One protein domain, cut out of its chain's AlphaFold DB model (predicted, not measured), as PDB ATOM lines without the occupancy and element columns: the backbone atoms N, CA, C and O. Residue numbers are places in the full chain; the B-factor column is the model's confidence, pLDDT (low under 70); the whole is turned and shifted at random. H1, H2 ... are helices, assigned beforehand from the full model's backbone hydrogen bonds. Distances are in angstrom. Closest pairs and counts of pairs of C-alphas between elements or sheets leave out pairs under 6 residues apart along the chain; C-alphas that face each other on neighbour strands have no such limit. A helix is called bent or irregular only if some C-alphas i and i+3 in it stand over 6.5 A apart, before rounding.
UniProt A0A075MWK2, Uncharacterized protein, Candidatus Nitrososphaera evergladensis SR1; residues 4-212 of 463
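AT A GLANCE: This is residues 4 to 212 of the 463 residues of an uncharacterized protein of Candidatus Nitrososphaera evergladensis SR1 (UniProt A0A075MWK2). The chain winds in stacked turns of helices into an elongated solenoid: H1, H3, H5, H8, H10 and H14 follow one another in one row, and H2, H4, H6, H9 and H12 make a second row next to it. The stack is loosest at the end with H1; at the other end H13 packs on H14, and little H11 is near one end of long H10. The printed part has 209 residues with fourteen named helices, H1 to H14 in order, and no named strand; its class is all helix. It is only just compact, close to loose, with a radius of gyration of the C-alphas of 19.8 A and spans of 62 by 38 by 24 A.

IN THESE COORDINATES: Find C-alpha 4 at (155.607, 249.635, 112.965); from there H1 runs to residue 15, 16.4 A. Next come H2, residues 18 to 22, H3, 35 to 40, H4, 47 to 60, 20.3 A, H5, 66 to 78, 18.6 A, and H6, 80 to 91, 16.4 A. H7, 94 to 101, is irregular: C-alphas 95 and 98 are 7.3 A apart. Then look for H8, 104 to 107, and H9, 113 to 124, 16.1 A. At C-alpha 128, (199.320, 232.966, 111.746), the longest helix, H10, sets off for residue 152, 36.0 A. After it come H11, 158 to 161, H12, 166 to 183, 25.7 A, H13, 188 to 192, and H14, 198 to 211, 19.6 A, ending at (198.617, 227.846, 127.223).

HOW THE PARTS SIT: H1 touches no helix; it is close to H3 but not clearly touching, C-alphas 10 and 38 being closest at 7.0 A. H2 touches H4 at Lys 22 and Leu 49, 6.9 A between C-alphas. H3 touches H5 at Pro 36 and Leu 71, 5.5 A, at a shallow tilt of 15 degrees, the same way. H5 and H6 form a helical hairpin, closest at C-alphas 76 and 83, 5.0 A. H7 touches H6 at C-alphas 97 and 91, 4.4 A. H8 touches H5 and also H10, there at C-alphas 105 and 137, 3.9 A. H4, H5, H6, H9, H10, H12 and H14 are a bundle, helices grouped together; the hubs of the domain are H10 and H12, each touching four helices. H12 and H14 touch at C-alphas 174 and 202, 5.3 A, at a shallow tilt of 28 degrees. Each O i to N i+4 pair is within hydrogen-bond range in H1 to H6, H10 and H12 to H14, but 2 of 4 in H7 and 6 of 8 in H9; H8 and H11 are too short for one.

THE WHOLE: The C-alphas of Lys 15 and Gly 194 are the farthest apart, 62.9 A. The printed part has no cut, and the link from H2 to H3, 12 residues, is long. Mean pLDDT of the printed part is 72.5; 73 residues are under 70, among them 138 to 166.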
ATOM      1  N   ALA A   4     156.013 249.042 114.235       73.31
ATOM      2  CA  ALA A   4     155.607 249.635 112.965       73.31
ATOM      3  C   ALA A   4     156.746 249.735 111.929       73.31
ATOM      4  O   ALA A   4     156.516 249.429 110.764       73.31
ATOM      5  N   ASP A   5     157.966 250.097 112.335       68.25
ATOM      6  CA  ASP A   5     159.129 250.197 111.441       68.25
ATOM      7  C   ASP A   5     159.580 248.809 110.968       68.25
ATOM      8  O   ASP A   5     159.934 248.625 109.806       68.25
ATOM      9  N   ILE A   6     159.492 247.810 111.856       65.88
ATOM     10  CA  ILE A   6     159.767 246.397 111.551       65.88
ATOM     11  C   ILE A   6     158.739 245.859 110.551       65.88
ATOM     12  O   ILE A   6     159.105 245.251 109.549       65.88
ATOM     13  N   LEU A   7     157.447 246.096 110.796       74.38
ATOM     14  CA  LEU A   7     156.372 245.656 109.902       74.38
ATOM     15  C   LEU A   7     156.422 246.375 108.550       74.38
ATOM     16  O   LEU A   7     156.192 245.744 107.519       74.38
ATOM     17  N   LYS A   8     156.773 247.666 108.539       77.38
ATOM     18  CA  LYS A   8     156.978 248.444 107.314       77.38
ATOM     19  C   LYS A   8     158.147 247.890 106.506       77.38
ATOM     20  O   LYS A   8     157.968 247.610 105.326       77.38
ATOM     21  N   LEU A   9     159.298 247.660 107.143       73.06
ATOM     22  CA  LEU A   9     160.448 247.054 106.479       73.06
ATOM     23  C   LEU A   9     160.105 245.650 105.962       73.06
ATOM     24  O   LEU A   9     160.466 245.320 104.840       73.06
ATOM     25  N   LYS A  10     159.366 244.834 106.726       75.56
ATOM     26  CA  LYS A  10     158.963 243.485 106.297       75.56
ATOM     27  C   LYS A  10     158.112 243.549 105.031       75.56
ATOM     28  O   LYS A  10     158.402 242.865 104.057       75.56
ATOM     29  N   ALA A  11     157.112 244.426 105.026       79.38
ATOM     30  CA  ALA A  11     156.258 244.644 103.866       79.38
ATOM     31  C   ALA A  11     157.026 245.229 102.666       79.38
ATOM     32  O   ALA A  11     156.678 244.937 101.525       79.38
ATOM     33  N   GLU A  12     158.055 246.052 102.895       76.94
ATOM     34  CA  GLU A  12     158.945 246.548 101.837       76.94
ATOM     35  C   GLU A  12     159.815 245.424 101.257       76.94
ATOM     36  O   GLU A  12     159.923 245.326 100.034       76.94
ATOM     37  N   LEU A  13     160.374 244.551 102.103       76.19
ATOM     38  CA  LEU A  13     161.167 243.390 101.682       76.19
ATOM     39  C   LEU A  13     160.338 242.374 100.881       76.19
ATOM     40  O   LEU A  13     160.837 241.801  99.919       76.19
ATOM     41  N   GLU A  14     159.069 242.174 101.240       78.88
ATOM     42  CA  GLU A  14     158.160 241.247 100.549       78.88
ATOM     43  C   GLU A  14     157.664 241.770  99.187       78.88
ATOM     44  O   GLU A  14     157.281 240.973  98.331       78.88
ATOM     45  N   LYS A  15     157.646 243.094  98.975       80.00
ATOM     46  CA  LYS A  15     157.084 243.726  97.764       80.00
ATOM     47  C   LYS A  15     158.119 244.145  96.725       80.00
ATOM     48  O   LYS A  15     157.747 244.380  95.576       80.00
ATOM     49  N   LYS A  16     159.379 244.322  97.118       76.75
ATOM     50  CA  LYS A  16     160.435 244.811  96.227       76.75
ATOM     51  C   LYS A  16     161.021 243.674  95.389       76.75
ATOM     52  O   LYS A  16     161.245 242.573  95.881       76.75
ATOM     53  N   SER A  17     161.289 243.970  94.121       77.69
ATOM     54  CA  SER A  17     162.136 243.131  93.265       77.69
ATOM     55  C   SER A  17     163.584 243.128  93.763       77.69
ATOM     56  O   SER A  17     163.986 244.000  94.533       77.69
ATOM     57  N   GLU A  18     164.381 242.164  93.308       69.06
ATOM     58  CA  GLU A  18     165.786 242.026  93.707       69.06
ATOM     59  C   GLU A  18     166.600 243.311  93.463       69.06
ATOM     60  O   GLU A  18     167.329 243.765  94.344       69.06
ATOM     61  N   ASP A  19     166.400 243.968  92.317       74.62
ATOM     62  CA  ASP A  19     167.086 245.223  91.986       74.62
ATOM     63  C   ASP A  19     166.647 246.384  92.893       74.62
ATOM     64  O   ASP A  19     167.470 247.172  93.356       74.62
ATOM     65  N   GLN A  20     165.368 246.434  93.270       75.19
ATOM     66  CA  GLN A  20     164.850 247.433  94.212       75.19
ATOM     67  C   GLN A  20     165.314 247.213  95.659       75.19
ATOM     68  O   GLN A  20     165.209 248.132  96.482       75.19
ATOM     69  N   LEU A  21     165.760 246.001  95.993       68.81
ATOM     70  CA  LEU A  21     166.348 245.678  97.291       68.81
ATOM     71  C   LEU A  21     167.831 246.067  97.345       68.81
ATOM     72  O   LEU A  21     168.297 246.511  98.394       68.81
ATOM     73  N   LYS A  22     168.558 245.990  96.221       69.25
ATOM     74  CA  LYS A  22     169.946 246.481  96.122       69.25
ATOM     75  C   LYS A  22     170.032 247.980  96.423       69.25
ATOM     76  O   LYS A  22     170.926 248.408  97.152       69.25
ATOM     77  N   GLU A  23     169.050 248.753  95.967       76.62
ATOM     78  CA  GLU A  23     168.961 250.205  96.184       76.62
ATOM     79  C   GLU A  23     168.402 250.616  97.557       76.62
ATOM     80  O   GLU A  23     168.305 251.806  97.858       76.62
ATOM     81  N   LEU A  24     168.009 249.661  98.407       72.38
ATOM     82  CA  LEU A  24     167.417 249.980  99.701       72.38
ATOM     83  C   LEU A  24     168.470 250.592 100.638       72.38
ATOM     84  O   LEU A  24     169.396 249.912 101.086       72.38
ATOM     85  N   ASP A  25     168.308 251.876 100.967       71.56
ATOM     86  CA  ASP A  25     169.160 252.541 101.949       71.56
ATOM     87  C   ASP A  25     168.811 252.083 103.370       71.56
ATOM     88  O   ASP A  25     167.935 252.616 104.056       71.56
ATOM     89  N   LEU A  26     169.535 251.062 103.820       67.06
ATOM     90  CA  LEU A  26     169.375 250.501 105.152       67.06
ATOM     91  C   LEU A  26     170.027 251.363 106.244       67.06
ATOM     92  O   LEU A  26     169.868 251.043 107.424       67.06
ATOM     93  N   THR A  27     170.771 252.424 105.905       64.56
ATOM     94  CA  THR A  27     171.488 253.246 106.900       64.56
ATOM     95  C   THR A  27     170.545 254.026 107.817       64.56
ATOM     96  O   THR A  27     170.889 254.257 108.977       64.56
ATOM     97  N   ASN A  28     169.328 254.312 107.343       61.66
ATOM     98  CA  ASN A  28     168.298 255.053 108.076       61.66
ATOM     99  C   ASN A  28     167.516 254.214 109.096       61.66
ATOM    100  O   ASN A  28     166.805 254.766 109.933       61.66
ATOM    101  N   TYR A  29     167.639 252.885 109.058       62.25
ATOM    102  CA  TYR A  29     166.957 252.008 110.004       62.25
ATOM    103  C   TYR A  29     167.906 251.659 111.162       62.25
ATOM    104  O   TYR A  29     168.893 250.947 110.954       62.25
ATOM    105  N   GLU A  30     167.589 252.060 112.403       62.06
ATOM    106  CA  GLU A  30     168.243 251.529 113.623       62.06
ATOM    107  C   GLU A  30     167.783 250.084 113.939       62.06
ATOM    108  O   GLU A  30     167.510 249.713 115.077       62.06
ATOM    109  N   LEU A  31     167.639 249.250 112.909       64.25
ATOM    110  CA  LEU A  31     167.136 247.878 112.999       64.25
ATOM    111  C   LEU A  31     168.269 246.851 113.076       64.25
ATOM    112  O   LEU A  31     168.074 245.697 112.701       64.25
ATOM    113  N   ASP A  32     169.442 247.238 113.579       64.25
ATOM    114  CA  ASP A  32     170.645 246.391 113.600       64.25
ATOM    115  C   ASP A  32     170.425 245.045 114.326       64.25
ATOM    116  O   ASP A  32     171.091 244.053 114.031       64.25
ATOM    117  N   PHE A  33     169.441 244.984 115.228       64.88
ATOM    118  CA  PHE A  33     169.041 243.759 115.916       64.88
ATOM    119  C   PHE A  33     168.010 242.922 115.164       64.88
ATOM    120  O   PHE A  33     168.049 241.705 115.273       64.88
ATOM    121  N   VAL A  34     167.080 243.540 114.431       69.69
ATOM    122  CA  VAL A  34     165.888 242.860 113.888       69.69
ATOM    123  C   VAL A  34     166.060 242.501 112.418       69.69
ATOM    124  O   VAL A  34     165.625 241.433 111.990       69.69
ATOM    125  N   LEU A  35     166.748 243.358 111.661       73.44
ATOM    126  CA  LEU A  35     167.013 243.165 110.240       73.44
ATOM    127  C   LEU A  35     167.631 241.787 109.944       73.44
ATOM    128  O   LEU A  35     167.122 241.119 109.044       73.44
ATOM    129  N   PRO A  36     168.631 241.286 110.702       73.38
ATOM    130  CA  PRO A  36     169.184 239.966 110.423       73.38
ATOM    131  C   PRO A  36     168.154 238.845 110.549       73.38
ATOM    132  O   PRO A  36     168.149 237.942 109.727       73.38
ATOM    133  N   TYR A  37     167.230 238.919 111.513       74.31
ATOM    134  CA  TYR A  37     166.176 237.911 111.659       74.31
ATOM    135  C   TYR A  37     165.169 237.947 110.512       74.31
ATOM    136  O   TYR A  37     164.700 236.901 110.081       74.31
ATOM    137  N   MET A  38     164.865 239.139 110.000       76.06
ATOM    138  CA  MET A  38     163.951 239.305 108.869       76.06
ATOM    139  C   MET A  38     164.548 238.761 107.571       76.06
ATOM    140  O   MET A  38     163.836 238.172 106.769       76.06
ATOM    141  N   LEU A  39     165.859 238.917 107.380       75.44
ATOM    142  CA  LEU A  39     166.558 238.438 106.187       75.44
ATOM    143  C   LEU A  39     166.658 236.905 106.114       75.44
ATOM    144  O   LEU A  39     166.855 236.370 105.025       75.44
ATOM    145  N   ILE A  40     166.483 236.187 107.231       78.06
ATOM    146  CA  ILE A  40     166.589 234.717 107.270       78.06
ATOM    147  C   ILE A  40     165.577 234.050 106.346       78.06
ATOM    148  O   ILE A  40     165.942 233.139 105.603       78.06
ATOM    149  N   ASP A  41     164.333 234.526 106.351       77.06
ATOM    150  CA  ASP A  41     163.258 233.956 105.531       77.06
ATOM    151  C   ASP A  41     163.521 234.147 104.024       77.06
ATOM    152  O   ASP A  41     162.959 233.439 103.186       77.06
ATOM    153  N   HIS A  42     164.422 235.071 103.674       74.69
ATOM    154  CA  HIS A  42     164.829 235.347 102.302       74.69
ATOM    155  C   HIS A  42     166.079 234.570 101.865       74.69
ATOM    156  O   HIS A  42     166.302 234.470 100.659       74.69
ATOM    157  N   ILE A  43     166.850 233.965 102.783       76.06
ATOM    158  CA  ILE A  43     168.073 233.199 102.459       76.06
ATOM    159  C   ILE A  43     167.844 232.161 101.351       76.06
ATOM    160  O   ILE A  43     168.636 232.140 100.411       76.06
ATOM    161  N   PRO A  44     166.786 231.319 101.385       73.69
ATOM    162  CA  PRO A  44     166.636 230.262 100.384       73.69
ATOM    163  C   PRO A  44     166.395 230.782  98.963       73.69
ATOM    164  O   PRO A  44     166.581 230.033  98.009       73.69
ATOM    165  N   LYS A  45     165.928 232.029  98.822       74.06
ATOM    166  CA  LYS A  45     165.508 232.612  97.539       74.06
ATOM    167  C   LYS A  45     166.435 233.721  97.043       74.06
ATOM    168  O   LYS A  45     166.533 233.898  95.841       74.06
ATOM    169  N   ASN A  46     167.087 234.452  97.947       76.81
ATOM    170  CA  ASN A  46     167.810 235.689  97.646       76.81
ATOM    171  C   ASN A  46     169.129 235.782  98.435       76.81
ATOM    172  O   ASN A  46     169.391 236.794  99.086       76.81
ATOM    173  N   LEU A  47     169.940 234.719  98.441       72.31
ATOM    174  CA  LEU A  47     171.155 234.688  99.257       72.31
ATOM    175  C   LEU A  47     172.131 235.827  98.920       72.31
ATOM    176  O   LEU A  47     172.587 236.510  99.833       72.31
ATOM    177  N   ASP A  48     172.418 236.052  97.638       72.31
ATOM    178  CA  ASP A  48     173.405 237.053  97.207       72.31
ATOM    179  C   ASP A  48     173.036 238.456  97.700       72.31
ATOM    180  O   ASP A  48     173.873 239.197  98.214       72.31
ATOM    181  N   LEU A  49     171.743 238.780  97.646       75.56
ATOM    182  CA  LEU A  49     171.200 240.017  98.188       75.56
ATOM    183  C   LEU A  49     171.352 240.096  99.715       75.56
ATOM    184  O   LEU A  49     171.730 241.141 100.244       75.56
ATOM    185  N   VAL A  50     171.050 239.011 100.435       75.88
ATOM    186  CA  VAL A  50     171.216 238.958 101.895       75.88
ATOM    187  C   VAL A  50     172.683 239.188 102.269       75.88
ATOM    188  O   VAL A  50     172.957 239.972 103.176       75.88
ATOM    189  N   MET A  51     173.624 238.568 101.553       73.12
ATOM    190  CA  MET A  51     175.058 238.716 101.812       73.12
ATOM    191  C   MET A  51     175.571 240.121 101.482       73.12
ATOM    192  O   MET A  51     176.330 240.680 102.276       73.12
ATOM    193  N   ASP A  52     175.109 240.730 100.389       74.81
ATOM    194  CA  ASP A  52     175.421 242.122 100.046       74.81
ATOM    195  C   ASP A  52     174.912 243.106 101.117       74.81
ATOM    196  O   ASP A  52     175.630 244.016 101.545       74.81
ATOM    197  N   ILE A  53     173.697 242.887 101.630       75.00
ATOM    198  CA  ILE A  53     173.143 243.676 102.737       75.00
ATOM    199  C   ILE A  53     173.999 243.531 104.005       75.00
ATOM    200  O   ILE A  53     174.287 244.537 104.665       75.00
ATOM    201  N   VAL A  54     174.414 242.306 104.349       72.88
ATOM    202  CA  VAL A  54     175.287 242.055 105.506       72.88
ATOM    203  C   VAL A  54     176.606 242.799 105.331       72.88
ATOM    204  O   VAL A  54     176.984 243.575 106.206       72.88
ATOM    205  N   GLU A  55     177.278 242.633 104.192       71.88
ATOM    206  CA  GLU A  55     178.571 243.261 103.915       71.88
ATOM    207  C   GLU A  55     178.497 244.792 104.028       71.88
ATOM    208  O   GLU A  55     179.317 245.409 104.720       71.88
ATOM    209  N   ARG A  56     177.475 245.418 103.428       74.00
ATOM    210  CA  ARG A  56     177.254 246.869 103.530       74.00
ATOM    211  C   ARG A  56     177.053 247.315 104.979       74.00
ATOM    212  O   ARG A  56     177.607 248.333 105.393       74.00
ATOM    213  N   LYS A  57     176.318 246.549 105.787       71.50
ATOM    214  CA  LYS A  57     176.078 246.875 107.202       71.50
ATOM    215  C   LYS A  57     177.320 246.714 108.076       71.50
ATOM    216  O   LYS A  57     177.582 247.584 108.912       71.50
ATOM    217  N   LEU A  58     178.116 245.673 107.839       65.88
ATOM    218  CA  LEU A  58     179.379 245.424 108.537       65.88
ATOM    219  C   LEU A  58     180.401 246.556 108.355       65.88
ATOM    220  O   LEU A  58     181.167 246.859 109.282       65.88
ATOM    221  N   LYS A  59     180.388 247.197 107.178       67.88
ATOM    222  CA  LYS A  59     181.245 248.340 106.832       67.88
ATOM    223  C   LYS A  59     180.841 249.631 107.554       67.88
ATOM    224  O   LYS A  59     181.714 250.421 107.897       67.88
ATOM    225  N   VAL A  60     179.547 249.833 107.822       66.81
ATOM    226  CA  VAL A  60     179.015 251.103 108.357       66.81
ATOM    227  C   VAL A  60     178.963 251.143 109.888       66.81
ATOM    228  O   VAL A  60     179.272 252.179 110.474       66.81
ATOM    229  N   ARG A  61     178.583 250.052 110.572       63.59
ATOM    230  CA  ARG A  61     178.416 250.055 112.041       63.59
ATOM    231  C   ARG A  61     179.311 249.037 112.753       63.59
ATOM    232  O   ARG A  61     179.667 247.978 112.244       63.59
ATOM    233  N   TRP A  62     179.713 249.399 113.972       50.47
ATOM    234  CA  TRP A  62     180.585 248.596 114.841       50.47
ATOM    235  C   TRP A  62     179.856 247.459 115.566       50.47
ATOM    236  O   TRP A  62     180.503 246.558 116.092       50.47
ATOM    237  N   ALA A  63     178.527 247.489 115.593       53.12
ATOM    238  CA  ALA A  63     177.728 246.590 116.403       53.12
ATOM    239  C   ALA A  63     177.359 245.317 115.630       53.12
ATOM    240  O   ALA A  63     176.235 245.132 115.166       53.12
ATOM    241  N   LEU A  64     178.341 244.431 115.491       52.94
ATOM    242  CA  LEU A  64     178.083 243.029 115.191       52.94
ATOM    243  C   LEU A  64     177.452 242.389 116.430       52.94
ATOM    244  O   LEU A  64     178.131 241.847 117.296       52.94
ATOM    245  N   HIS A  65     176.138 242.557 116.546       56.72
ATOM    246  CA  HIS A  65     175.314 241.852 117.515       56.72
ATOM    247  C   HIS A  65     175.154 240.379 117.114       56.72
ATOM    248  O   HIS A  65     175.269 240.033 115.935       56.72
ATOM    249  N   ASP A  66     174.822 239.532 118.092       59.78
ATOM    250  CA  ASP A  66     174.514 238.100 117.934       59.78
ATOM    251  C   ASP A  66     173.547 237.808 116.766       59.78
ATOM    252  O   ASP A  66     173.588 236.737 116.162       59.78
ATOM    253  N   SER A  67     172.710 238.785 116.399       64.50
ATOM    254  CA  SER A  67     171.775 238.753 115.273       64.50
ATOM    255  C   SER A  67     172.452 238.521 113.913       64.50
ATOM    256  O   SER A  67     171.961 237.731 113.106       64.50
ATOM    257  N   TRP A  68     173.594 239.156 113.644       68.50
ATOM    258  CA  TRP A  68     174.319 238.991 112.378       68.50
ATOM    259  C   TRP A  68     175.078 237.667 112.319       68.50
ATOM    260  O   TRP A  68     175.058 236.993 111.290       68.50
ATOM    261  N   ALA A  69     175.681 237.255 113.437       67.12
ATOM    262  CA  ALA A  69     176.276 235.927 113.560       67.12
ATOM    263  C   ALA A  69     175.217 234.833 113.352       67.12
ATOM    264  O   ALA A  69     175.478 233.839 112.679       67.12
ATOM    265  N   TYR A  70     173.996 235.042 113.859       70.75
ATOM    266  CA  TYR A  70     172.858 234.153 113.641       70.75
ATOM    267  C   TYR A  70     172.435 234.076 112.166       70.75
ATOM    268  O   TYR A  70     172.219 232.974 111.658       70.75
ATOM    269  N   LEU A  71     172.368 235.209 111.460       71.81
ATOM    270  CA  LEU A  71     172.039 235.238 110.032       71.81
ATOM    271  C   LEU A  71     173.079 234.485 109.191       71.81
ATOM    272  O   LEU A  71     172.711 233.612 108.408       71.81
ATOM    273  N   VAL A  72     174.371 234.748 109.397       69.25
ATOM    274  CA  VAL A  72     175.444 234.045 108.673       69.25
ATOM    275  C   VAL A  72     175.465 232.552 109.037       69.25
ATOM    276  O   VAL A  72     175.713 231.714 108.177       69.25
ATOM    277  N   ASN A  73     175.093 232.182 110.268       71.00
ATOM    278  CA  ASN A  73     174.868 230.783 110.653       71.00
ATOM    279  C   ASN A  73     173.768 230.119 109.811       71.00
ATOM    280  O   ASN A  73     173.922 228.990 109.348       71.00
ATOM    281  N   LYS A  74     172.641 230.814 109.610       76.19
ATOM    282  CA  LYS A  74     171.529 230.316 108.786       76.19
ATOM    283  C   LYS A  74     171.910 230.212 107.316       76.19
ATOM    284  O   LYS A  74     171.519 229.244 106.669       76.19
ATOM    285  N   VAL A  75     172.709 231.153 106.823       73.06
ATOM    286  CA  VAL A  75     173.293 231.091 105.480       73.06
ATOM    287  C   VAL A  75     174.205 229.873 105.354       73.06
ATOM    288  O   VAL A  75     174.000 229.063 104.457       73.06
ATOM    289  N   GLY A  76     175.142 229.679 106.285       72.06
ATOM    290  CA  GLY A  76     176.063 228.539 106.282       72.06
ATOM    291  C   GLY A  76     175.359 227.184 106.367       72.06
ATOM    292  O   GLY A  76     175.792 226.227 105.730       72.06
ATOM    293  N   ALA A  77     174.236 227.106 107.087       72.88
ATOM    294  CA  ALA A  77     173.405 225.906 107.130       72.88
ATOM    295  C   ALA A  77     172.725 225.598 105.782       72.88
ATOM    296  O   ALA A  77     172.516 224.429 105.463       72.88
ATOM    297  N   ALA A  78     172.383 226.621 104.994       75.44
ATOM    298  CA  ALA A  78     171.756 226.455 103.686       75.44
ATOM    299  C   ALA A  78     172.785 226.227 102.563       75.44
ATOM    300  O   ALA A  78     172.596 225.341 101.730       75.44
ATOM    301  N   ARG A  79     173.864 227.023 102.528       78.62
ATOM    302  CA  ARG A  79     174.878 227.039 101.459       78.62
ATOM    303  C   ARG A  79     176.275 227.303 102.041       78.62
ATOM    304  O   ARG A  79     176.786 228.417 102.046       78.62
ATOM    305  N   PHE A  80     176.877 226.241 102.576       80.81
ATOM    306  CA  PHE A  80     178.129 226.310 103.340       80.81
ATOM    307  C   PHE A  80     179.312 226.924 102.573       80.81
ATOM    308  O   PHE A  80     179.962 227.810 103.117       80.81
ATOM    309  N   GLU A  81     179.584 226.488 101.337       82.44
ATOM    310  CA  GLU A  81     180.771 226.951 100.588       82.44
ATOM    311  C   GLU A  81     180.732 228.464 100.345       82.44
ATOM    312  O   GLU A  81     181.695 229.172 100.614       82.44
ATOM    313  N   GLU A  82     179.570 228.967  99.933       77.19
ATOM    314  CA  GLU A  82     179.329 230.387  99.662       77.19
ATOM    315  C   GLU A  82     179.433 231.218 100.952       77.19
ATOM    316  O   GLU A  82     179.996 232.311 100.964       77.19
ATOM    317  N   ALA A  83     178.960 230.676 102.080       75.69
ATOM    318  CA  ALA A  83     179.127 231.312 103.384       75.69
ATOM    319  C   ALA A  83     180.606 231.427 103.782       75.69
ATOM    320  O   ALA A  83     181.025 232.456 104.311       75.69
ATOM    321  N   MET A  84     181.394 230.374 103.544       80.94
ATOM    322  CA  MET A  84     182.818 230.341 103.884       80.94
ATOM    323  C   MET A  84     183.657 231.243 102.978       80.94
ATOM    324  O   MET A  84     184.573 231.898 103.472       80.94
ATOM    325  N   GLU A  85     183.314 231.350 101.693       81.06
ATOM    326  CA  GLU A  85     183.938 232.308 100.774       81.06
ATOM    327  C   GLU A  85     183.742 233.748 101.263       81.06
ATOM    328  O   GLU A  85     184.688 234.536 101.303       81.06
ATOM    329  N   VAL A  86     182.534 234.084 101.724       74.81
ATOM    330  CA  VAL A  86     182.268 235.419 102.264       74.81
ATOM    331  C   VAL A  86     182.994 235.662 103.589       74.81
ATOM    332  O   VAL A  86     183.557 236.741 103.786       74.81
ATOM    333  N   VAL A  87     183.042 234.666 104.480       76.69
ATOM    334  CA  VAL A  87     183.839 234.745 105.716       76.69
ATOM    335  C   VAL A  87     185.309 235.018 105.399       76.69
ATOM    336  O   VAL A  87     185.908 235.892 106.029       76.69
ATOM    337  N   ASP A  88     185.880 234.324 104.413       82.44
ATOM    338  CA  ASP A  88     187.270 234.532 104.012       82.44
ATOM    339  C   ASP A  88     187.490 235.916 103.388       82.44
ATOM    340  O   ASP A  88     188.398 236.648 103.798       82.44
ATOM    341  N   LYS A  89     186.615 236.334 102.463       80.69
ATOM    342  CA  LYS A  89     186.645 237.674 101.859       80.69
ATOM    343  C   LYS A  89     186.653 238.754 102.934       80.69
ATOM    344  O   LYS A  89     187.507 239.639 102.921       80.69
ATOM    345  N   TRP A  90     185.725 238.681 103.882       77.81
ATOM    346  CA  TRP A  90     185.636 239.684 104.927       77.81
ATOM    347  C   TRP A  90     186.803 239.609 105.925       77.81
ATOM    348  O   TRP A  90     187.209 240.642 106.450       77.81
ATOM    349  N   PHE A  91     187.378 238.434 106.199       77.31
ATOM    350  CA  PHE A  91     188.564 238.338 107.059       77.31
ATOM    351  C   PHE A  91     189.769 239.084 106.466       77.31
ATOM    352  O   PHE A  91     190.563 239.676 107.202       77.31
ATOM    353  N   ASN A  92     189.877 239.101 105.135       80.06
ATOM    354  CA  ASN A  92     190.887 239.873 104.414       80.06
ATOM    355  C   ASN A  92     190.611 241.390 104.416       80.06
ATOM    356  O   ASN A  92     191.510 242.168 104.098       80.06
ATOM    357  N   GLU A  93     189.411 241.847 104.798       79.94
ATOM    358  CA  GLU A  93     189.125 243.274 104.954       79.94
ATOM    359  C   GLU A  93     189.629 243.783 106.324       79.94
ATOM    360  O   GLU A  93     189.108 243.369 107.365       79.94
ATOM    361  N   PRO A  94     190.584 244.737 106.387       76.25
ATOM    362  CA  PRO A  94     191.205 245.167 107.650       76.25
ATOM    363  C   PRO A  94     190.210 245.644 108.718       76.25
ATOM    364  O   PRO A  94     190.404 245.414 109.911       76.25
ATOM    365  N   ASN A  95     189.116 246.276 108.284       71.38
ATOM    366  CA  ASN A  95     188.072 246.814 109.158       71.38
ATOM    367  C   ASN A  95     187.115 245.739 109.707       71.38
ATOM    368  O   ASN A  95     186.357 246.015 110.642       71.38
ATOM    369  N   LEU A  96     187.128 244.537 109.123       68.81
ATOM    370  CA  LEU A  96     186.263 243.416 109.493       68.81
ATOM    371  C   LEU A  96     187.036 242.267 110.143       68.81
ATOM    372  O   LEU A  96     186.449 241.556 110.954       68.81
ATOM    373  N   LYS A  97     188.342 242.140 109.878       72.81
ATOM    374  CA  LYS A  97     189.222 241.079 110.391       72.81
ATOM    375  C   LYS A  97     189.006 240.765 111.876       72.81
ATOM    376  O   LYS A  97     188.617 239.658 112.230       72.81
ATOM    377  N   THR A  98     189.169 241.760 112.750       66.38
ATOM    378  CA  THR A  98     189.007 241.587 114.209       66.38
ATOM    379  C   THR A  98     187.573 241.278 114.628       66.38
ATOM    380  O   THR A  98     187.354 240.622 115.643       66.38
ATOM    381  N   LYS A  99     186.585 241.746 113.860       70.06
ATOM    382  CA  LYS A  99     185.172 241.485 114.137       70.06
ATOM    383  C   LYS A  99     184.806 240.044 113.773       70.06
ATOM    384  O   LYS A  99     184.049 239.403 114.494       70.06
ATOM    385  N   ILE A 100     185.383 239.529 112.692       69.56
ATOM    386  CA  ILE A 100     185.107 238.195 112.159       69.56
ATOM    387  C   ILE A 100     185.789 237.100 112.944       69.56
ATOM    388  O   ILE A 100     185.171 236.055 113.138       69.56
ATOM    389  N   SER A 101     186.973 237.358 113.499       67.50
ATOM    390  CA  SER A 101     187.596 236.415 114.429       67.50
ATOM    391  C   SER A 101     186.672 236.022 115.587       67.50
ATOM    392  O   SER A 101     186.703 234.879 116.026       67.50
ATOM    393  N   ASN A 102     185.777 236.918 116.022       64.56
ATOM    394  CA  ASN A 102     184.795 236.620 117.071       64.56
ATOM    395  C   ASN A 102     183.536 235.901 116.555       64.56
ATOM    396  O   ASN A 102     182.812 235.293 117.339       64.56
ATOM    397  N   ILE A 103     183.249 235.983 115.253       67.12
ATOM    398  CA  ILE A 103     182.036 235.429 114.635       67.12
ATOM    399  C   ILE A 103     182.248 233.997 114.185       67.12
ATOM    400  O   ILE A 103     181.347 233.181 114.350       67.12
ATOM    401  N   ILE A 104     183.417 233.676 113.631       69.19
ATOM    402  CA  ILE A 104     183.702 232.336 113.109       69.19
ATOM    403  C   ILE A 104     183.406 231.252 114.153       69.19
ATOM    404  O   ILE A 104     182.671 230.327 113.805       69.19
ATOM    405  N   PRO A 105     183.808 231.377 115.434       67.56
ATOM    406  CA  PRO A 105     183.438 230.390 116.443       67.56
ATOM    407  C   PRO A 105     181.921 230.196 116.599       67.56
ATOM    408  O   PRO A 105     181.462 229.079 116.843       67.56
ATOM    409  N   GLU A 106     181.130 231.259 116.426       66.75
ATOM    410  CA  GLU A 106     179.667 231.213 116.470       66.75
ATOM    411  C   GLU A 106     179.076 230.532 115.232       66.75
ATOM    412  O   GLU A 106     178.173 229.703 115.362       66.75
ATOM    413  N   LEU A 107     179.604 230.823 114.038       65.88
ATOM    414  CA  LEU A 107     179.219 230.151 112.785       65.88
ATOM    415  C   LEU A 107     179.462 228.652 112.872       65.88
ATOM    416  O   LEU A 107     178.647 227.824 112.474       65.88
ATOM    417  N   CYS A 108     180.580 228.295 113.482       64.12
ATOM    418  CA  CYS A 108     180.971 226.915 113.639       64.12
ATOM    419  C   CYS A 108     180.035 226.131 114.582       64.12
ATOM    420  O   CYS A 108     180.052 224.900 114.572       64.12
ATOM    421  N   ARG A 109     179.176 226.795 115.380       64.81
ATOM    422  CA  ARG A 109     178.262 226.108 116.308       64.81
ATOM    423  C   ARG A 109     177.132 225.346 115.619       64.81
ATOM    424  O   ARG A 109     176.667 224.371 116.213       64.81
ATOM    425  N   ASN A 110     176.632 225.803 114.469       65.50
ATOM    426  CA  ASN A 110     175.407 225.253 113.858       65.50
ATOM    427  C   ASN A 110     175.607 224.719 112.432       65.50
ATOM    428  O   ASN A 110     174.653 224.242 111.820       65.50
ATOM    429  N   ILE A 111     176.834 224.775 111.923       67.44
ATOM    430  CA  ILE A 111     177.233 224.215 110.635       67.44
ATOM    431  C   ILE A 111     177.582 222.725 110.788       67.44
ATOM    432  O   ILE A 111     177.960 222.265 111.869       67.44
ATOM    433  N   ASP A 112     177.462 221.962 109.698       74.75
ATOM    434  CA  ASP A 112     177.965 220.590 109.621       74.75
ATOM    435  C   ASP A 112     179.464 220.540 109.965       74.75
ATOM    436  O   ASP A 112     180.335 220.962 109.196       74.75
ATOM    437  N   LYS A 113     179.752 219.990 111.145       74.94
ATOM    438  CA  LYS A 113     181.088 219.890 111.735       74.94
ATOM    439  C   LYS A 113     182.082 219.170 110.813       74.94
ATOM    440  O   LYS A 113     183.263 219.507 110.810       74.94
ATOM    441  N   ILE A 114     181.619 218.211 110.005       73.38
ATOM    442  CA  ILE A 114     182.471 217.436 109.089       73.38
ATOM    443  C   ILE A 114     182.919 218.296 107.900       73.38
ATOM    444  O   ILE A 114     184.059 218.165 107.444       73.38
ATOM    445  N   ARG A 115     182.048 219.192 107.420       78.44
ATOM    446  CA  ARG A 115     182.346 220.128 106.322       78.44
ATOM    447  C   ARG A 115     183.194 221.313 106.768       78.44
ATOM    448  O   ARG A 115     183.978 221.831 105.981       78.44
ATOM    449  N   LEU A 116     183.077 221.695 108.035       79.31
ATOM    450  CA  LEU A 116     183.838 222.794 108.618       79.31
ATOM    451  C   LEU A 116     185.341 222.495 108.740       79.31
ATOM    452  O   LEU A 116     186.163 223.366 108.471       79.31
ATOM    453  N   LEU A 117     185.711 221.276 109.139       78.00
ATOM    454  CA  LEU A 117     187.115 220.915 109.369       78.00
ATOM    455  C   LEU A 117     188.036 221.140 108.156       78.00
ATOM    456  O   LEU A 117     189.044 221.816 108.335       78.00
ATOM    457  N   PRO A 118     187.720 220.673 106.928       82.81
ATOM    458  CA  PRO A 118     188.583 220.930 105.776       82.81
ATOM    459  C   PRO A 118     188.732 222.423 105.450       82.81
ATOM    460  O   PRO A 118     189.802 222.843 105.014       82.81
ATOM    461  N   PHE A 119     187.694 223.233 105.689       84.25
ATOM    462  CA  PHE A 119     187.805 224.685 105.565       84.25
ATOM    463  C   PHE A 119     188.820 225.234 106.575       84.25
ATOM    464  O   PHE A 119     189.786 225.866 106.163       84.25
ATOM    465  N   LEU A 120     188.663 224.927 107.869       81.62
ATOM    466  CA  LEU A 120     189.577 225.399 108.916       81.62
ATOM    467  C   LEU A 120     191.017 224.904 108.708       81.62
ATOM    468  O   LEU A 120     191.950 225.677 108.902       81.62
ATOM    469  N   GLU A 121     191.204 223.659 108.258       80.56
ATOM    470  CA  GLU A 121     192.515 223.093 107.904       80.56
ATOM    471  C   GLU A 121     193.211 223.897 106.800       80.56
ATOM    472  O   GLU A 121     194.409 224.163 106.882       80.56
ATOM    473  N   ASN A 122     192.483 224.267 105.745       83.75
ATOM    474  CA  ASN A 122     193.043 225.041 104.638       83.75
ATOM    475  C   ASN A 122     193.235 226.509 105.009       83.75
ATOM    476  O   ASN A 122     194.207 227.131 104.587       83.75
ATOM    477  N   TRP A 123     192.330 227.050 105.817       82.06
ATOM    478  CA  TRP A 123     192.347 228.438 106.246       82.06
ATOM    479  C   TRP A 123     193.500 228.720 107.215       82.06
ATOM    480  O   TRP A 123     194.242 229.683 107.032       82.06
ATOM    481  N   ALA A 124     193.741 227.817 108.169       80.56
ATOM    482  CA  ALA A 124     194.846 227.895 109.124       80.56
ATOM    483  C   ALA A 124     196.241 227.872 108.470       80.56
ATOM    484  O   ALA A 124     197.200 228.359 109.060       80.56
ATOM    485  N   LYS A 125     196.373 227.326 107.253       81.56
ATOM    486  CA  LYS A 125     197.653 227.262 106.521       81.56
ATOM    487  C   LYS A 125     198.062 228.583 105.872       81.56
ATOM    488  O   LYS A 125     199.189 228.683 105.398       81.56
ATOM    489  N   GLN A 126     197.155 229.553 105.775       82.88
ATOM    490  CA  GLN A 126     197.405 230.766 104.998       82.88
ATOM    491  C   GLN A 126     198.238 231.800 105.770       82.88
ATOM    492  O   GLN A 126     199.137 232.399 105.187       82.88
ATOM    493  N   ASP A 127     197.960 232.005 107.064       82.62
ATOM    494  CA  ASP A 127     198.721 232.906 107.938       82.62
ATOM    495  C   ASP A 127     198.478 232.623 109.433       82.62
ATOM    496  O   ASP A 127     197.510 231.963 109.813       82.62
ATOM    497  N   GLU A 128     199.351 233.162 110.289       74.62
ATOM    498  CA  GLU A 128     199.320 232.966 111.746       74.62
ATOM    499  C   GLU A 128     198.050 233.534 112.412       74.62
ATOM    500  O   GLU A 128     197.536 232.971 113.376       74.62
ATOM    501  N   VAL A 129     197.461 234.607 111.871       76.25
ATOM    502  CA  VAL A 129     196.243 235.189 112.457       76.25
ATOM    503  C   VAL A 129     195.020 234.317 112.162       76.25
ATOM    504  O   VAL A 129     194.126 234.177 113.005       76.25
ATOM    505  N   ARG A 130     194.968 233.707 110.972       79.31
ATOM    506  CA  ARG A 130     193.971 232.680 110.636       79.31
ATOM    507  C   ARG A 130     194.165 231.414 111.451       79.31
ATOM    508  O   ARG A 130     193.169 230.834 111.872       79.31
ATOM    509  N   LEU A 131     195.409 231.017 111.710       75.88
ATOM    510  CA  LEU A 131     195.735 229.888 112.582       75.88
ATOM    511  C   LEU A 131     195.136 230.072 113.983       75.88
ATOM    512  O   LEU A 131     194.392 229.209 114.450       75.88
ATOM    513  N   ASP A 132     195.387 231.218 114.619       71.19
ATOM    514  CA  ASP A 132     194.848 231.523 115.949       71.19
ATOM    515  C   ASP A 132     193.309 231.615 115.934       71.19
ATOM    516  O   ASP A 132     192.628 231.078 116.809       71.19
ATOM    517  N   THR A 133     192.726 232.210 114.888       74.00
ATOM    518  CA  THR A 133     191.260 232.297 114.758       74.00
ATOM    519  C   THR A 133     190.615 230.919 114.543       74.00
ATOM    520  O   THR A 133     189.551 230.620 115.102       74.00
ATOM    521  N   ALA A 134     191.248 230.052 113.749       73.00
ATOM    522  CA  ALA A 134     190.819 228.672 113.559       73.00
ATOM    523  C   ALA A 134     190.903 227.886 114.874       73.00
ATOM    524  O   ALA A 134     189.985 227.126 115.181       73.00
ATOM    525  N   MET A 135     191.937 228.121 115.690       73.25
ATOM    526  CA  MET A 135     192.080 227.521 117.021       73.25
ATOM    527  C   MET A 135     190.959 227.898 117.981       73.25
ATOM    528  O   MET A 135     190.390 227.018 118.636       73.25
ATOM    529  N   ASP A 136     190.618 229.181 118.068       70.50
ATOM    530  CA  ASP A 136     189.519 229.642 118.918       70.50
ATOM    531  C   ASP A 136     188.188 229.025 118.477       70.50
ATOM    532  O   ASP A 136     187.403 228.535 119.299       70.50
ATOM    533  N   SER A 137     187.983 228.952 117.160       70.81
ATOM    534  CA  SER A 137     186.797 228.353 116.549       70.81
ATOM    535  C   SER A 137     186.698 226.855 116.845       70.81
ATOM    536  O   SER A 137     185.670 226.397 117.344       70.81
ATOM    537  N   LEU A 138     187.779 226.095 116.634       69.00
ATOM    538  CA  LEU A 138     187.857 224.668 116.966       69.00
ATOM    539  C   LEU A 138     187.629 224.424 118.449       69.00
ATOM    540  O   LEU A 138     186.859 223.539 118.808       69.00
ATOM    541  N   SER A 139     188.246 225.228 119.312       67.50
ATOM    542  CA  SER A 139     188.102 225.101 120.760       67.50
ATOM    543  C   SER A 139     186.646 225.243 121.194       67.50
ATOM    544  O   SER A 139     186.165 224.462 122.015       67.50
ATOM    545  N   MET A 140     185.918 226.211 120.627       67.38
ATOM    546  CA  MET A 140     184.495 226.399 120.914       67.38
ATOM    547  C   MET A 140     183.624 225.263 120.370       67.38
ATOM    548  O   MET A 140     182.722 224.802 121.074       67.38
ATOM    549  N   VAL A 141     183.890 224.782 119.151       67.62
ATOM    550  CA  VAL A 141     183.159 223.642 118.569       67.62
ATOM    551  C   VAL A 141     183.393 222.377 119.380       67.62
ATOM    552  O   VAL A 141     182.433 221.689 119.715       67.62
ATOM    553  N   MET A 142     184.648 222.089 119.726       66.38
ATOM    554  CA  MET A 142     185.039 220.931 120.526       66.38
ATOM    555  C   MET A 142     184.399 220.979 121.907       66.38
ATOM    556  O   MET A 142     183.810 219.992 122.336       66.38
ATOM    557  N   PHE A 143     184.406 222.137 122.571       63.88
ATOM    558  CA  PHE A 143     183.715 222.304 123.847       63.88
ATOM    559  C   PHE A 143     182.210 222.026 123.723       63.88
ATOM    560  O   PHE A 143     181.643 221.308 124.544       63.88
ATOM    561  N   LYS A 144     181.560 222.519 122.660       64.00
ATOM    562  CA  LYS A 144     180.143 222.227 122.395       64.00
ATOM    563  C   LYS A 144     179.902 220.741 122.115       64.00
ATOM    564  O   LYS A 144     178.940 220.194 122.635       64.00
ATOM    565  N   VAL A 145     180.763 220.084 121.336       62.19
ATOM    566  CA  VAL A 145     180.697 218.633 121.076       62.19
ATOM    567  C   VAL A 145     180.792 217.857 122.387       62.19
ATOM    568  O   VAL A 145     179.940 217.018 122.649       62.19
ATOM    569  N   ILE A 146     181.755 218.195 123.244       59.22
ATOM    570  CA  ILE A 146     181.929 217.587 124.570       59.22
ATOM    571  C   ILE A 146     180.673 217.775 125.428       59.22
ATOM    572  O   ILE A 146     180.200 216.822 126.044       59.22
ATOM    573  N   LEU A 147     180.101 218.983 125.444       56.69
ATOM    574  CA  LEU A 147     178.862 219.265 126.169       56.69
ATOM    575  C   LEU A 147     177.656 218.507 125.600       56.69
ATOM    576  O   LEU A 147     176.844 218.003 126.369       56.69
ATOM    577  N   ASP A 148     177.517 218.432 124.277       58.72
ATOM    578  CA  ASP A 148     176.413 217.736 123.612       58.72
ATOM    579  C   ASP A 148     176.477 216.221 123.876       58.72
ATOM    580  O   ASP A 148     175.447 215.613 124.175       58.72
ATOM    581  N   ILE A 149     177.682 215.639 123.835       55.12
ATOM    582  CA  ILE A 149     177.962 214.244 124.209       55.12
ATOM    583  C   ILE A 149     177.626 214.028 125.691       55.12
ATOM    584  O   ILE A 149     176.850 213.135 126.027       55.12
ATOM    585  N   GLY A 150     178.125 214.897 126.576       48.38
ATOM    586  CA  GLY A 150     177.880 214.811 128.019       48.38
ATOM    587  C   GLY A 150     176.417 215.019 128.432       48.38
ATOM    588  O   GLY A 150     176.006 214.540 129.484       48.38
ATOM    589  N   ARG A 151     175.610 215.713 127.616       51.88
ATOM    590  CA  ARG A 151     174.172 215.937 127.854       51.88
ATOM    591  C   ARG A 151     173.287 214.777 127.416       51.88
ATOM    592  O   ARG A 151     172.205 214.609 127.970       51.88
ATOM    593  N   LYS A 152     173.686 214.041 126.378       50.19
ATOM    594  CA  LYS A 152     172.839 213.016 125.746       50.19
ATOM    595  C   LYS A 152     173.122 211.604 126.239       50.19
ATOM    596  O   LYS A 152     172.335 210.708 125.947       50.19
ATOM    597  N   ILE A 153     174.225 211.401 126.950       51.75
ATOM    598  CA  ILE A 153     174.761 210.070 127.200       51.75
ATOM    599  C   ILE A 153     175.142 209.945 128.683       51.75
ATOM    600  O   ILE A 153     175.893 210.784 129.186       51.75
ATOM    601  N   PRO A 154     174.649 208.922 129.412       54.47
ATOM    602  CA  PRO A 154     175.161 208.591 130.739       54.47
ATOM    603  C   PRO A 154     176.686 208.439 130.690       54.47
ATOM    604  O   PRO A 154     177.212 207.901 129.721       54.47
ATOM    605  N   ALA A 155     177.414 208.869 131.725       52.97
ATOM    606  CA  ALA A 155     178.885 208.852 131.722       52.97
ATOM    607  C   ALA A 155     179.500 207.483 131.349       52.97
ATOM    608  O   ALA A 155     180.580 207.427 130.768       52.97
ATOM    609  N   SER A 156     178.785 206.388 131.630       52.03
ATOM    610  CA  SER A 156     179.152 205.011 131.276       52.03
ATOM    611  C   SER A 156     179.064 204.677 129.779       52.03
ATOM    612  O   SER A 156     179.733 203.750 129.332       52.03
ATOM    613  N   ASP A 157     178.266 205.413 129.005       57.41
ATOM    614  CA  ASP A 157     177.993 205.145 127.587       57.41
ATOM    615  C   ASP A 157     178.700 206.134 126.641       57.41
ATOM    616  O   ASP A 157     178.774 205.883 125.436       57.41
ATOM    617  N   ILE A 158     179.277 207.224 127.177       56.25
ATOM    618  CA  ILE A 158     180.057 208.225 126.418       56.25
ATOM    619  C   ILE A 158     181.185 207.542 125.638       56.25
ATOM    620  O   ILE A 158     181.436 207.865 124.478       56.25
ATOM    621  N   LEU A 159     181.817 206.544 126.259       55.03
ATOM    622  CA  LEU A 159     182.916 205.778 125.676       55.03
ATOM    623  C   LEU A 159     182.475 204.891 124.503       55.03
ATOM    624  O   LEU A 159     183.241 204.714 123.566       55.03
ATOM    625  N   LYS A 160     181.240 204.372 124.516       58.38
ATOM    626  CA  LYS A 160     180.743 203.439 123.488       58.38
ATOM    627  C   LYS A 160     180.166 204.137 122.257       58.38
ATOM    628  O   LYS A 160     180.169 203.566 121.173       58.38
ATOM    629  N   GLN A 161     179.648 205.358 122.399       53.06
ATOM    630  CA  GLN A 161     179.065 206.112 121.276       53.06
ATOM    631  C   GLN A 161     180.042 207.074 120.592       53.06
ATOM    632  O   GLN A 161     179.822 207.407 119.422       53.06
ATOM    633  N   ALA A 162     181.142 207.444 121.262       54.03
ATOM    634  CA  ALA A 162     182.250 208.180 120.650       54.03
ATOM    635  C   ALA A 162     182.871 207.439 119.444       54.03
ATOM    636  O   ALA A 162     183.552 208.063 118.640       54.03
ATOM    637  N   GLU A 163     182.584 206.140 119.275       55.62
ATOM    638  CA  GLU A 163     182.997 205.303 118.139       55.62
ATOM    639  C   GLU A 163     182.074 205.398 116.899       55.62
ATOM    640  O   GLU A 163     182.392 204.842 115.848       55.62
ATOM    641  N   SER A 164     180.946 206.119 116.968       64.69
ATOM    642  CA  SER A 164     180.066 206.389 115.811       64.69
ATOM    643  C   SER A 164     180.549 207.609 114.998       64.69
ATOM    644  O   SER A 164     181.666 208.055 115.205       64.69
ATOM    645  N   LYS A 165     179.775 208.175 114.050       58.19
ATOM    646  CA  LYS A 165     180.184 209.289 113.142       58.19
ATOM    647  C   LYS A 165     180.938 210.468 113.804       58.19
ATOM    648  O   LYS A 165     181.662 211.182 113.113       58.19
ATOM    649  N   GLU A 166     180.784 210.680 115.109       65.69
ATOM    650  CA  GLU A 166     181.547 211.659 115.897       65.69
ATOM    651  C   GLU A 166     183.043 211.300 116.044       65.69
ATOM    652  O   GLU A 166     183.872 212.203 116.123       65.69
ATOM    653  N   SER A 167     183.410 210.017 115.952       71.06
ATOM    654  CA  SER A 167     184.789 209.501 115.896       71.06
ATOM    655  C   SER A 167     185.592 210.126 114.758       71.06
ATOM    656  O   SER A 167     186.722 210.572 114.956       71.06
ATOM    657  N   GLU A 168     184.992 210.238 113.568       80.44
ATOM    658  CA  GLU A 168     185.675 210.820 112.412       80.44
ATOM    659  C   GLU A 168     185.931 212.315 112.613       80.44
ATOM    660  O   GLU A 168     187.022 212.808 112.324       80.44
ATOM    661  N   PHE A 169     184.952 213.033 113.167       78.88
ATOM    662  CA  PHE A 169     185.119 214.439 113.520       78.88
ATOM    663  C   PHE A 169     186.226 214.632 114.566       78.88
ATOM    664  O   PHE A 169     187.076 215.503 114.393       78.88
ATOM    665  N   LEU A 170     186.257 213.810 115.621       80.81
ATOM    666  CA  LEU A 170     187.277 213.880 116.671       80.81
ATOM    667  C   LEU A 170     188.668 213.543 116.130       80.81
ATOM    668  O   LEU A 170     189.627 214.249 116.425       80.81
ATOM    669  N   ARG A 171     188.785 212.510 115.288       85.50
ATOM    670  CA  ARG A 171     190.049 212.116 114.655       85.50
ATOM    671  C   ARG A 171     190.607 213.229 113.774       85.50
ATOM    672  O   ARG A 171     191.788 213.553 113.868       85.50
ATOM    673  N   ARG A 172     189.760 213.831 112.936       82.50
ATOM    674  CA  ARG A 172     190.162 214.942 112.066       82.50
ATOM    675  C   ARG A 172     190.465 216.217 112.853       82.50
ATOM    676  O   ARG A 172     191.432 216.899 112.536       82.50
ATOM    677  N   SER A 173     189.696 216.502 113.906       82.62
ATOM    678  CA  SER A 173     189.982 217.612 114.822       82.62
ATOM    679  C   SER A 173     191.336 217.432 115.500       82.62
ATOM    680  O   SER A 173     192.122 218.371 115.511       82.62
ATOM    681  N   LEU A 174     191.647 216.229 115.997       87.75
ATOM    682  CA  LEU A 174     192.948 215.933 116.595       87.75
ATOM    683  C   LEU A 174     194.085 216.136 115.594       87.75
ATOM    684  O   LEU A 174     195.052 216.804 115.924       87.75
ATOM    685  N   HIS A 175     193.947 215.632 114.366       88.31
ATOM    686  CA  HIS A 175     194.960 215.816 113.323       88.31
ATOM    687  C   HIS A 175     195.200 217.301 112.993       88.31
ATOM    688  O   HIS A 175     196.337 217.737 112.813       88.31
ATOM    689  N   LEU A 176     194.133 218.105 112.937       83.69
ATOM    690  CA  LEU A 176     194.255 219.552 112.776       83.69
ATOM    691  C   LEU A 176     194.972 220.182 113.977       83.69
ATOM    692  O   LEU A 176     195.940 220.909 113.786       83.69
ATOM    693  N   LEU A 177     194.552 219.862 115.203       84.81
ATOM    694  CA  LEU A 177     195.184 220.348 116.430       84.81
ATOM    695  C   LEU A 177     196.668 219.959 116.505       84.81
ATOM    696  O   LEU A 177     197.491 220.792 116.859       84.81
ATOM    697  N   GLU A 178     197.032 218.743 116.104       89.56
ATOM    698  CA  GLU A 178     198.420 218.285 115.995       89.56
ATOM    699  C   GLU A 178     199.227 219.137 115.010       89.56
ATOM    700  O   GLU A 178     200.346 219.550 115.318       89.56
ATOM    701  N   GLY A 179     198.653 219.447 113.844       85.50
ATOM    702  CA  GLY A 179     199.270 220.337 112.862       85.50
ATOM    703  C   GLY A 179     199.507 221.744 113.412       85.50
ATOM    704  O   GLY A 179     200.574 222.320 113.197       85.50
ATOM    705  N   ILE A 180     198.542 222.274 114.168       79.69
ATOM    706  CA  ILE A 180     198.641 223.599 114.787       79.69
ATOM    707  C   ILE A 180     199.669 223.599 115.922       79.69
ATOM    708  O   ILE A 180     200.513 224.491 115.993       79.69
ATOM    709  N   ALA A 181     199.649 222.575 116.775       84.19
ATOM    710  CA  ALA A 181     200.621 222.393 117.843       84.19
ATOM    711  C   ALA A 181     202.046 222.300 117.285       84.19
ATOM    712  O   ALA A 181     202.936 223.009 117.747       84.19
ATOM    713  N   LYS A 182     202.249 221.512 116.224       84.62
ATOM    714  CA  LYS A 182     203.545 221.393 115.550       84.62
ATOM    715  C   LYS A 182     204.020 222.718 114.954       84.62
ATOM    716  O   LYS A 182     205.210 222.999 115.006       84.62
ATOM    717  N   HIS A 183     203.118 223.535 114.406       80.31
ATOM    718  CA  HIS A 183     203.472 224.872 113.918       80.31
ATOM    719  C   HIS A 183     203.940 225.803 115.044       80.31
ATOM    720  O   HIS A 183     204.764 226.680 114.812       80.31
ATOM    721  N   LYS A 184     203.448 225.584 116.268       77.50
ATOM    722  CA  LYS A 184     203.903 226.265 117.482       77.50
ATOM    723  C   LYS A 184     205.054 225.523 118.189       77.50
ATOM    724  O   LYS A 184     205.288 225.780 119.359       77.50
ATOM    725  N   ASP A 185     205.767 224.609 117.528       82.62
ATOM    726  CA  ASP A 185     206.873 223.820 118.107       82.62
ATOM    727  C   ASP A 185     206.511 223.040 119.395       82.62
ATOM    728  O   ASP A 185     207.347 222.809 120.273       82.62
ATOM    729  N   LEU A 186     205.252 222.610 119.524       81.31
ATOM    730  CA  LEU A 186     204.796 221.754 120.619       81.31
ATOM    731  C   LEU A 186     204.999 220.271 120.295       81.31
ATOM    732  O   LEU A 186     204.584 219.788 119.239       81.31
ATOM    733  N   ASP A 187     205.548 219.520 121.252       87.19
ATOM    734  CA  ASP A 187     205.583 218.059 121.187       87.19
ATOM    735  C   ASP A 187     204.235 217.477 121.621       87.19
ATOM    736  O   ASP A 187     203.960 217.293 122.805       87.19
ATOM    737  N   VAL A 188     203.376 217.178 120.647       88.56
ATOM    738  CA  VAL A 188     202.041 216.626 120.910       88.56
ATOM    739  C   VAL A 188     202.109 215.288 121.646       88.56
ATOM    740  O   VAL A 188     201.280 215.034 122.519       88.56
ATOM    741  N   SER A 189     203.116 214.460 121.349       88.50
ATOM    742  CA  SER A 189     203.243 213.121 121.933       88.50
ATOM    743  C   SER A 189     203.400 213.161 123.454       88.50
ATOM    744  O   SER A 189     202.908 212.269 124.143       88.50
ATOM    745  N   PHE A 190     203.985 214.240 123.979       84.50
ATOM    746  CA  PHE A 190     204.085 214.497 125.409       84.50
ATOM    747  C   PHE A 190     202.714 214.726 126.066       84.50
ATOM    748  O   PHE A 190     202.479 214.244 127.169       84.50
ATOM    749  N   PHE A 191     201.795 215.431 125.396       79.25
ATOM    750  CA  PHE A 191     200.498 215.815 125.974       79.25
ATOM    751  C   PHE A 191     199.418 214.738 125.853       79.25
ATOM    752  O   PHE A 191     198.485 214.720 126.654       79.25
ATOM    753  N   ILE A 192     199.509 213.870 124.842       85.94
ATOM    754  CA  ILE A 192     198.503 212.822 124.584       85.94
ATOM    755  C   ILE A 192     199.022 211.402 124.836       85.94
ATOM    756  O   ILE A 192     198.276 210.437 124.661       85.94
ATOM    757  N   GLY A 193     200.295 211.254 125.213       83.94
ATOM    758  CA  GLY A 193     200.942 209.964 125.435       83.94
ATOM    759  C   GLY A 193     200.230 209.137 126.505       83.94
ATOM    760  O   GLY A 193     200.173 209.529 127.667       83.94
ATOM    761  N   GLY A 194     199.698 207.979 126.109       80.62
ATOM    762  CA  GLY A 194     198.985 207.060 127.003       80.62
ATOM    763  C   GLY A 194     197.491 207.347 127.188       80.62
ATOM    764  O   GLY A 194     196.808 206.537 127.805       80.62
ATOM    765  N   GLU A 195     196.963 208.441 126.633       84.38
ATOM    766  CA  GLU A 195     195.518 208.672 126.567       84.38
ATOM    767  C   GLU A 195     194.962 207.981 125.318       84.38
ATOM    768  O   GLU A 195     195.457 208.212 124.221       84.38
ATOM    769  N   GLU A 196     193.942 207.136 125.446       83.31
ATOM    770  CA  GLU A 196     193.324 206.439 124.306       83.31
ATOM    771  C   GLU A 196     192.100 207.195 123.764       83.31
ATOM    772  O   GLU A 196     191.744 207.085 122.586       83.31
ATOM    773  N   ASN A 197     191.462 208.017 124.600       78.44
ATOM    774  CA  ASN A 197     190.235 208.717 124.268       78.44
ATOM    775  C   ASN A 197     190.508 209.999 123.469       78.44
ATOM    776  O   ASN A 197     191.052 210.982 123.975       78.44
ATOM    777  N   LYS A 198     190.024 210.038 122.224       83.19
ATOM    778  CA  LYS A 198     190.203 211.178 121.310       83.19
ATOM    779  C   LYS A 198     189.644 212.504 121.827       83.19
ATOM    780  O   LYS A 198     190.174 213.550 121.461       83.19
ATOM    781  N   ILE A 199     188.619 212.485 122.678       78.19
ATOM    782  CA  ILE A 199     188.089 213.699 123.308       78.19
ATOM    783  C   ILE A 199     189.130 214.292 124.257       78.19
ATOM    784  O   ILE A 199     189.426 215.484 124.161       78.19
ATOM    785  N   PHE A 200     189.702 213.466 125.137       76.12
ATOM    786  CA  PHE A 200     190.725 213.907 126.084       76.12
ATOM    787  C   PHE A 200     192.022 214.277 125.369       76.12
ATOM    788  O   PHE A 200     192.572 215.332 125.662       76.12
ATOM    789  N   GLN A 201     192.429 213.525 124.341       83.31
ATOM    790  CA  GLN A 201     193.555 213.923 123.492       83.31
ATOM    791  C   GLN A 201     193.342 215.320 122.885       83.31
ATOM    792  O   GLN A 201     194.210 216.180 123.003       83.31
ATOM    793  N   CYS A 202     192.173 215.596 122.289       80.38
ATOM    794  CA  CYS A 202     191.885 216.926 121.743       80.38
ATOM    795  C   CYS A 202     191.882 218.012 122.825       80.38
ATOM    796  O   CYS A 202     192.391 219.105 122.584       80.38
ATOM    797  N   ALA A 203     191.307 217.736 124.000       72.25
ATOM    798  CA  ALA A 203     191.275 218.684 125.108       72.25
ATOM    799  C   ALA A 203     192.691 219.031 125.590       72.25
ATOM    800  O   ALA A 203     193.011 220.214 125.681       72.25
ATOM    801  N   SER A 204     193.550 218.025 125.790       77.19
ATOM    802  CA  SER A 204     194.948 218.212 126.192       77.19
ATOM    803  C   SER A 204     195.746 218.998 125.155       77.19
ATOM    804  O   SER A 204     196.522 219.876 125.518       77.19
ATOM    805  N   VAL A 205     195.539 218.753 123.855       80.62
ATOM    806  CA  VAL A 205     196.226 219.521 122.801       80.62
ATOM    807  C   VAL A 205     195.692 220.952 122.704       80.62
ATOM    808  O   VAL A 205     196.482 221.878 122.556       80.62
ATOM    809  N   ILE A 206     194.378 221.177 122.834       77.25
ATOM    810  CA  ILE A 206     193.802 222.534 122.900       77.25
ATOM    811  C   ILE A 206     194.375 223.294 124.093       77.25
ATOM    812  O   ILE A 206     194.735 224.461 123.956       77.25
ATOM    813  N   GLU A 207     194.445 222.645 125.252       70.25
ATOM    814  CA  GLU A 207     195.036 223.204 126.459       70.25
ATOM    815  C   GLU A 207     196.504 223.563 126.216       70.25
ATOM    816  O   GLU A 207     196.888 224.719 126.385       70.25
ATOM    817  N   ALA A 208     197.291 222.617 125.699       76.19
ATOM    818  CA  ALA A 208     198.685 222.839 125.348       76.19
ATOM    819  C   ALA A 208     198.848 224.009 124.372       76.19
ATOM    820  O   ALA A 208     199.664 224.877 124.635       76.19
ATOM    821  N   ILE A 209     198.051 224.102 123.301       74.31
ATOM    822  CA  ILE A 209     198.123 225.200 122.324       74.31
ATOM    823  C   ILE A 209     197.715 226.541 122.943       74.31
ATOM    824  O   ILE A 209     198.382 227.546 122.708       74.31
ATOM    825  N   LYS A 210     196.630 226.582 123.726       65.62
ATOM    826  CA  LYS A 210     196.127 227.819 124.351       65.62
ATOM    827  C   LYS A 210     197.074 228.371 125.401       65.62
ATOM    828  O   LYS A 210     197.198 229.586 125.547       65.62
ATOM    829  N   TYR A 211     197.685 227.479 126.167       63.06
ATOM    830  CA  TYR A 211     198.617 227.846 127.223       63.06
ATOM    831  C   TYR A 211     200.070 227.808 126.762       63.06
ATOM    832  O   TYR A 211     200.943 228.219 127.527       63.06
ATOM    833  N   TYR A 212     200.342 227.398 125.520       66.75
ATOM    834  CA  TYR A 212     201.647 227.574 124.915       66.75
ATOM    835  C   TYR A 212     201.934 229.059 124.797       66.75
ATOM    836  O   TYR A 212     201.174 229.832 124.213       66.75
TER     837      TYR A 212